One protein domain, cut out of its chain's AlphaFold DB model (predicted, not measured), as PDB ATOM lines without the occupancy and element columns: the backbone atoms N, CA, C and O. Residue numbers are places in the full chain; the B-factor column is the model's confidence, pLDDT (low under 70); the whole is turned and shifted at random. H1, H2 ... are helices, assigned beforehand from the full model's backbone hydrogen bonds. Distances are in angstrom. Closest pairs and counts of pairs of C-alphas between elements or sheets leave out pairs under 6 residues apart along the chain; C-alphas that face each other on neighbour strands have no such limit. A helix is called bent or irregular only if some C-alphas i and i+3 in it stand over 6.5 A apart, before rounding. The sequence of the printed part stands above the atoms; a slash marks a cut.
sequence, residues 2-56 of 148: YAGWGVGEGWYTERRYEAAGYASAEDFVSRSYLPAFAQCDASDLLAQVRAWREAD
ATOM      1  N   TYR A   2      45.345   3.556  23.586       68.62
ATOM      2  CA  TYR A   2      44.191   2.728  23.139       68.62
ATOM      3  C   TYR A   2      44.440   1.940  21.830       68.62
ATOM      4  O   TYR A   2      43.980   0.812  21.683       68.62
ATOM      5  N   ALA A   3      45.236   2.488  20.901       75.94
ATOM      6  CA  ALA A   3      45.484   1.868  19.592       75.94
ATOM      7  C   ALA A   3      46.027   0.428  19.660       75.94
ATOM      8  O   ALA A   3      45.639  -0.398  18.846       75.94
ATOM      9  N   GLY A   4      46.851   0.113  20.665       75.62
ATOM     10  CA  GLY A   4      47.415  -1.227  20.850       75.62
ATOM     11  C   GLY A   4      46.435  -2.277  21.390       75.62
ATOM     12  O   GLY A   4      46.765  -3.458  21.366       75.62
ATOM     13  N   TRP A   5      45.270  -1.863  21.900       75.38
ATOM     14  CA  TRP A   5      44.242  -2.759  22.454       75.38
ATOM     15  C   TRP A   5      42.969  -2.789  21.611       75.38
ATOM     16  O   TRP A   5      42.249  -3.780  21.640       75.38
ATOM     17  N   GLY A   6      42.682  -1.716  20.867       78.81
ATOM     18  CA  GLY A   6      41.477  -1.644  20.045       78.81
ATOM     19  C   GLY A   6      41.481  -2.652  18.893       78.81
ATOM     20  O   GLY A   6      40.425  -3.171  18.549       78.81
ATOM     21  N   VAL A   7      42.646  -2.953  18.314       81.12
ATOM     22  CA  VAL A   7      42.824  -4.017  17.306       81.12
ATOM     23  C   VAL A   7      43.428  -5.275  17.936       81.12
ATOM     24  O   VAL A   7      44.121  -5.195  18.952       81.12
ATOM     25  N   GLY A   8      43.196  -6.433  17.317       76.56
ATOM     26  CA  GLY A   8      43.815  -7.695  17.724       76.56
ATOM     27  C   GLY A   8      45.324  -7.740  17.453       76.56
ATOM     28  O   GLY A   8      45.883  -6.921  16.722       76.56
ATOM     29  N   GLU A   9      46.007  -8.719  18.052       79.56
ATOM     30  CA  GLU A   9      47.469  -8.865  17.950       79.56
ATOM     31  C   GLU A   9      47.961  -9.018  16.511       79.56
ATOM     32  O   GLU A   9      48.925  -8.358  16.114       79.56
ATOM     33  N   GLY A  10      47.238  -9.833  15.734       79.88
ATOM     34  CA  GLY A  10      47.520 -10.108  14.328       79.88
ATOM     35  C   GLY A  10      47.600  -8.842  13.480       79.88
ATOM     36  O   GLY A  10      48.372  -8.785  12.527       79.88
ATOM     37  N   TRP A  11      46.892  -7.771  13.862       84.25
ATOM     38  CA  TRP A  11      46.959  -6.493  13.153       84.25
ATOM     39  C   TRP A  11      48.387  -5.950  13.046       84.25
ATOM     40  O   TRP A  11      48.788  -5.447  11.992       84.25
ATOM     41  N   TYR A  12      49.159  -6.066  14.128       87.31
ATOM     42  CA  TYR A  12      50.518  -5.545  14.199       87.31
ATOM     43  C   TYR A  12      51.562  -6.586  13.806       87.31
ATOM     44  O   TYR A  12      52.473  -6.256  13.046       87.31
ATOM     45  N   THR A  13      51.432  -7.824  14.291       87.19
ATOM     46  CA  THR A  13      52.420  -8.887  14.040       87.19
ATOM     47  C   THR A  13      52.427  -9.331  12.579       87.19
ATOM     48  O   THR A  13      53.495  -9.583  12.026       87.19
ATOM     49  N   GLU A  14      51.267  -9.336  11.919       88.81
ATOM     50  CA  GLU A  14      51.119  -9.705  10.505       88.81
ATOM     51  C   GLU A  14      51.079  -8.491   9.567       88.81
ATOM     52  O   GLU A  14      50.844  -8.636   8.370       88.81
ATOM     53  N   ARG A  15      51.304  -7.279  10.093       89.56
ATOM     54  CA  ARG A  15      51.358  -6.029   9.315       89.56
ATOM     55  C   ARG A  15      50.091  -5.749   8.493       89.56
ATOM     56  O   ARG A  15      50.155  -5.144   7.426       89.56
ATOM     57  N   ARG A  16      48.908  -6.125   8.996       86.12
ATOM     58  CA  ARG A  16      47.627  -5.939   8.276       86.12
ATOM     59  C   ARG A  16      47.288  -4.475   7.989       86.12
ATOM     60  O   ARG A  16      46.558  -4.192   7.042       86.12
ATOM     61  N   TYR A  17      47.872  -3.545   8.743       87.50
ATOM     62  CA  TYR A  17      47.797  -2.116   8.444       87.50
ATOM     63  C   TYR A  17      48.311  -1.766   7.033       87.50
ATOM     64  O   TYR A  17      47.795  -0.834   6.426       87.50
ATOM     65  N   GLU A  18      49.251  -2.526   6.464       91.56
ATOM     66  CA  GLU A  18      49.733  -2.301   5.092       91.56
ATOM     67  C   GLU A  18      48.662  -2.631   4.059       91.56
ATOM     68  O   GLU A  18      48.398  -1.838   3.154       91.56
ATOM     69  N   ALA A  19      47.973  -3.761   4.240       87.00
ATOM     70  CA  ALA A  19      46.839  -4.144   3.404       87.00
ATOM     71  C   ALA A  19      45.669  -3.148   3.522       87.00
ATOM     72  O   ALA A  19      44.913  -2.968   2.570       87.00
ATOM     73  N   ALA A  20      45.550  -2.466   4.665       85.75
ATOM     74  CA  ALA A  20      44.593  -1.384   4.888       85.75
ATOM     75  C   ALA A  20      45.065  -0.005   4.366       85.75
ATOM     76  O   ALA A  20      44.350   0.984   4.517       85.75
ATOM     77  N   GLY A  21      46.242   0.081   3.730       90.69
ATOM     78  CA  GLY A  21      46.740   1.299   3.077       90.69
ATOM     79  C   GLY A  21      47.576   2.232   3.962       90.69
ATOM     80  O   GLY A  21      47.766   3.403   3.611       90.69
ATOM     81  N   TYR A  22      48.079   1.742   5.097       92.94
ATOM     82  CA  TYR A  22      48.992   2.479   5.975       92.94
ATOM     83  C   TYR A  22      50.439   2.040   5.755       92.94
ATOM     84  O   TYR A  22      50.732   0.854   5.645       92.94
ATOM     85  N   ALA A  23      51.366   2.994   5.731       94.50
ATOM     86  CA  ALA A  23      52.772   2.717   5.434       94.50
ATOM     87  C   ALA A  23      53.532   2.048   6.597       94.50
ATOM     88  O   ALA A  23      54.594   1.463   6.398       94.50
ATOM     89  N   SER A  24      53.026   2.175   7.824       93.00
ATOM     90  CA  SER A  24      53.605   1.592   9.037       93.00
ATOM     91  C   SER A  24      52.574   1.561  10.172       93.00
ATOM     92  O   SER A  24      51.512   2.181  10.080       93.00
ATOM     93  N   ALA A  25      52.901   0.891  11.280       90.69
ATOM     94  CA  ALA A  25      52.089   0.948  12.496       90.69
ATOM     95  C   ALA A  25      51.949   2.386  13.041       90.69
ATOM     96  O   ALA A  25      50.878   2.762  13.512       90.69
ATOM     97  N   GLU A  26      53.005   3.199  12.933       92.56
ATOM     98  CA  GLU A  26      52.983   4.611  13.335       92.56
ATOM     99  C   GLU A  26      52.099   5.446  12.402       92.56
ATOM    100  O   GLU A  26      51.318   6.281  12.861       92.56
ATOM    101  N   ASP A  27      52.164   5.175  11.095       94.19
ATOM    102  CA  ASP A  27      51.301   5.812  10.097       94.19
ATOM    103  C   ASP A  27      49.823   5.488  10.364       94.19
ATOM    104  O   ASP A  27      48.967   6.372  10.330       94.19
ATOM    105  N   PHE A  28      49.526   4.238  10.732       90.69
ATOM    106  CA  PHE A  28      48.193   3.821  11.159       90.69
ATOM    107  C   PHE A  28      47.702   4.590  12.389       90.69
ATOM    108  O   PHE A  28      46.578   5.096  12.385       90.69
ATOM    109  N   VAL A  29      48.520   4.713  13.436       91.00
ATOM    110  CA  VAL A  29      48.152   5.477  14.640       91.00
ATOM    111  C   VAL A  29      47.923   6.949  14.295       91.00
ATOM    112  O   VAL A  29      46.902   7.519  14.689       91.00
ATOM    113  N   SER A  30      48.827   7.539  13.514       92.81
ATOM    114  CA  SER A  30      48.814   8.959  13.158       92.81
ATOM    115  C   SER A  30      47.650   9.351  12.254       92.81
ATOM    116  O   SER A  30      47.117  10.449  12.389       92.81
ATOM    117  N   ARG A  31      47.233   8.466  11.343       91.31
ATOM    118  CA  ARG A  31      46.176   8.751  10.359       91.31
ATOM    119  C   ARG A  31      44.803   8.210  10.743       91.31
ATOM    120  O   ARG A  31      43.827   8.609  10.116       91.31
ATOM    121  N   SER A  32      44.703   7.333  11.746       86.38
ATOM    122  CA  SER A  32      43.415   6.780  12.193       86.38
ATOM    123  C   SER A  32      43.069   7.144  13.637       86.38
ATOM    124  O   SER A  32      42.099   7.861  13.866       86.38
ATOM    125  N   TYR A  33      43.862   6.701  14.616       86.69
ATOM    126  CA  TYR A  33      43.541   6.859  16.034       86.69
ATOM    127  C   TYR A  33      43.705   8.304  16.504       86.69
ATOM    128  O   TYR A  33      42.791   8.831  17.135       86.69
ATOM    129  N   LEU A  34      44.830   8.963  16.203       89.38
ATOM    130  CA  LEU A  34      45.052  10.336  16.672       89.38
ATOM    131  C   LEU A  34      43.969  11.307  16.176       89.38
ATOM    132  O   LEU A  34      43.393  11.992  17.019       89.38
ATOM    133  N   PRO A  35      43.608  11.344  14.878       90.69
ATOM    134  CA  PRO A  35      42.582  12.262  14.398       90.69
ATOM    135  C   PRO A  35      41.194  11.930  14.950       90.69
ATOM    136  O   PRO A  35      40.441  12.847  15.257       90.69
ATOM    137  N   ALA A  36      40.870  10.641  15.121       86.25
ATOM    138  CA  ALA A  36      39.582  10.221  15.670       86.25
ATOM    139  C   ALA A  36      39.379  10.717  17.112       86.25
ATOM    140  O   ALA A  36      38.323  11.253  17.425       86.25
ATOM    141  N   PHE A  37      40.397  10.596  17.973       88.19
ATOM    142  CA  PHE A  37      40.307  11.066  19.362       88.19
ATOM    143  C   PHE A  37      40.508  12.576  19.506       88.19
ATOM    144  O   PHE A  37      39.934  13.174  20.411       88.19
ATOM    145  N   ALA A  38      41.286  13.212  18.623       90.56
ATOM    146  CA  ALA A  38      41.505  14.659  18.656       90.56
ATOM    147  C   ALA A  38      40.221  15.472  18.404       90.56
ATOM    148  O   ALA A  38      40.166  16.646  18.758       90.56
ATOM    149  N   GLN A  39      39.204  14.861  17.791       90.31
ATOM    150  CA  GLN A  39      37.898  15.476  17.543       90.31
ATOM    151  C   GLN A  39      36.918  15.323  18.717       90.31
ATOM    152  O   GLN A  39      35.853  15.937  18.698       90.31
ATOM    153  N   CYS A  40      37.243  14.504  19.718       92.81
ATOM    154  CA  CYS A  40      36.380  14.277  20.870       92.81
ATOM    155  C   CYS A  40      36.600  15.345  21.947       92.81
ATOM    156  O   CYS A  40      37.734  15.747  22.214       92.81
ATOM    157  N   ASP A  41      35.527  15.746  22.629       96.38
ATOM    158  CA  ASP A  41      35.648  16.559  23.836       96.38
ATOM    159  C   ASP A  41      36.256  15.731  24.982       96.38
ATOM    160  O   ASP A  41      35.879  14.581  25.230       96.38
ATOM    161  N   ALA A  42      37.224  16.310  25.695       94.94
ATOM    162  CA  ALA A  42      37.935  15.609  26.761       94.94
ATOM    163  C   ALA A  42      37.030  15.264  27.957       94.94
ATOM    164  O   ALA A  42      37.236  14.234  28.607       94.94
ATOM    165  N   SER A  43      36.036  16.103  28.254       97.56
ATOM    166  CA  SER A  43      35.086  15.866  29.342       97.56
ATOM    167  C   SER A  43      34.119  14.745  28.980       97.56
ATOM    168  O   SER A  43      33.850  13.888  29.825       97.56
ATOM    169  N   ASP A  44      33.683  14.682  27.720       97.19
ATOM    170  CA  ASP A  44      32.870  13.571  27.215       97.19
ATOM    171  C   ASP A  44      33.637  12.245  27.285       97.19
ATOM    172  O   ASP A  44      33.109  11.247  27.781       97.19
ATOM    173  N   LEU A  45      34.909  12.228  26.867       94.44
ATOM    174  CA  LEU A  45      35.758  11.037  26.986       94.44
ATOM    175  C   LEU A  45      35.925  10.596  28.446       94.44
ATOM    176  O   LEU A  45      35.854   9.403  28.750       94.44
ATOM    177  N   LEU A  46      36.118  11.543  29.369       96.00
ATOM    178  CA  LEU A  46      36.227  11.233  30.793       96.00
ATOM    179  C   LEU A  46      34.917  10.664  31.353       96.00
ATOM    180  O   LEU A  46      34.957   9.727  32.154       96.00
ATOM    181  N   ALA A  47      33.770  11.200  30.934       97.50
ATOM    182  CA  ALA A  47      32.462  10.683  31.317       97.50
ATOM    183  C   ALA A  47      32.248   9.249  30.798       97.50
ATOM    184  O   ALA A  47      31.845   8.380  31.571       97.50
ATOM    185  N   GLN A  48      32.600   8.971  29.539       95.94
ATOM    186  CA  GLN A  48      32.511   7.627  28.954       95.94
ATOM    187  C   GLN A  48      33.404   6.615  29.685       95.94
ATOM    188  O   GLN A  48      32.953   5.518  30.012       95.94
ATOM    189  N   VAL A  49      34.651   6.981  30.009       94.75
ATOM    190  CA  VAL A  49      35.565   6.101  30.759       94.75
ATOM    191  C   VAL A  49      35.055   5.835  32.174       94.75
ATOM    192  O   VAL A  49      35.167   4.708  32.653       94.75
ATOM    193  N   ARG A  50      34.487   6.837  32.857       97.06
ATOM    194  CA  ARG A  50      33.866   6.636  34.177       97.06
ATOM    195  C   ARG A  50      32.693   5.668  34.088       97.06
ATOM    196  O   ARG A  50      32.684   4.688  34.820       97.06
ATOM    197  N   ALA A  51      31.783   5.887  33.138       97.06
ATOM    198  CA  ALA A  51      30.644   5.001  32.917       97.06
ATOM    199  C   ALA A  51      31.086   3.558  32.630       97.06
ATOM    200  O   ALA A  51      30.529   2.629  33.203       97.06
ATOM    201  N   TRP A  52      32.121   3.362  31.805       95.06
ATOM    202  CA  TRP A  52      32.670   2.032  31.543       95.06
ATOM    203  C   TRP A  52      33.257   1.389  32.807       95.06
ATOM    204  O   TRP A  52      32.959   0.236  33.105       95.06
ATOM    205  N   ARG A  53      34.064   2.126  33.577       94.88
ATOM    206  CA  ARG A  53      34.712   1.594  34.789       94.88
ATOM    207  C   ARG A  53      33.744   1.291  35.928       94.88
ATOM    208  O   ARG A  53      34.068   0.463  36.773       94.88
ATOM    209  N   GLU A  54      32.621   1.994  35.982       96.12
ATOM    210  CA  GLU A  54      31.606   1.860  37.031       96.12
ATOM    211  C   GLU A  54      30.462   0.912  36.629       96.12
ATOM    212  O   GLU A  54      29.576   0.650  37.440       96.12
ATOM    213  N   ALA A  55      30.467   0.380  35.400       94.44
ATOM    214  CA  ALA A  55      29.443  -0.543  34.926       94.44
ATOM    215  C   ALA A  55      29.504  -1.881  35.684       94.44
ATOM    216  O   ALA A  55      30.401  -2.692  35.464       94.44
ATOM    217  N   ASP A  56      28.515  -2.123  36.546       95.31
ATOM    218  CA  ASP A  56      28.397  -3.362  37.314       95.31
ATOM    219  C   ASP A  56      26.931  -3.788  37.486       95.31
ATOM    220  O   ASP A  56      26.165  -3.204  38.255       95.31
TER     221      ASP A  56
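This is residues 2 to 56 of the 148 residues of the protein "Hypothetical protein" of Calcidiscus leptoporus (UniProt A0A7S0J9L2). The model is a flat, open arch: the longest helix, H4, forms the top, the short helices H1, H2 and H3 fold back beneath it from one end, and at its other end H5 sticks out as a free arm, with H1 lying inside the curve. The printed part has 55 residues, with five named helices in the order H1, H2, H3, H4, H5 and no named strand; its class is all helix. It is loose, with a radius of gyration of the C-alphas of 13.9 A, and spans 36 by 25 by 12 A.

H4, residues 25 to 38, runs 18.4 A from C-alpha 25 at (52.089, 0.948, 12.496) to C-alpha 38. H5, residues 42 to 54, runs 18.3 A and ends with C-alpha 54 at (31.606, 1.860, 37.031). H1 is residues 3 to 6, beginning with C-alpha 3 at (45.484, 1.868, 19.592); H2 is residues 9 to 13 and H3 residues 16 to 19.

H4 is only just irregular, with C-alphas 31 and 34 6.6 A apart. H1 is close to H4 but not clearly touching; their closest C-alphas, of Ala 3 and Tyr 33, are 6.4 A apart. H3 is likewise close to H4 but not clearly touching, at 6.5 A between the C-alphas of Tyr 17 and Phe 28. H2 and H3 are also close but not clearly touching, at 6.5 A between the C-alphas of Trp 11 and Tyr 17. H4 and H5 are apart. Each O i to N i+4 pair is within hydrogen-bond range in H2 and H5, and 8 of 10 are in H4; H1 and H3 are too short for such a pair.

The C-alphas farthest apart, of Ala 23 and Asp 56, are 40.6 A apart. Residues 38 to 44, of which 42 to 44 belong to H5, and residues 46 to 56, of which 46 to 54 belong to H5, stand free. The printed part has no cut, and the four links are tight. The mean pLDDT of the printed part is 89.4; residue 2 is under 70.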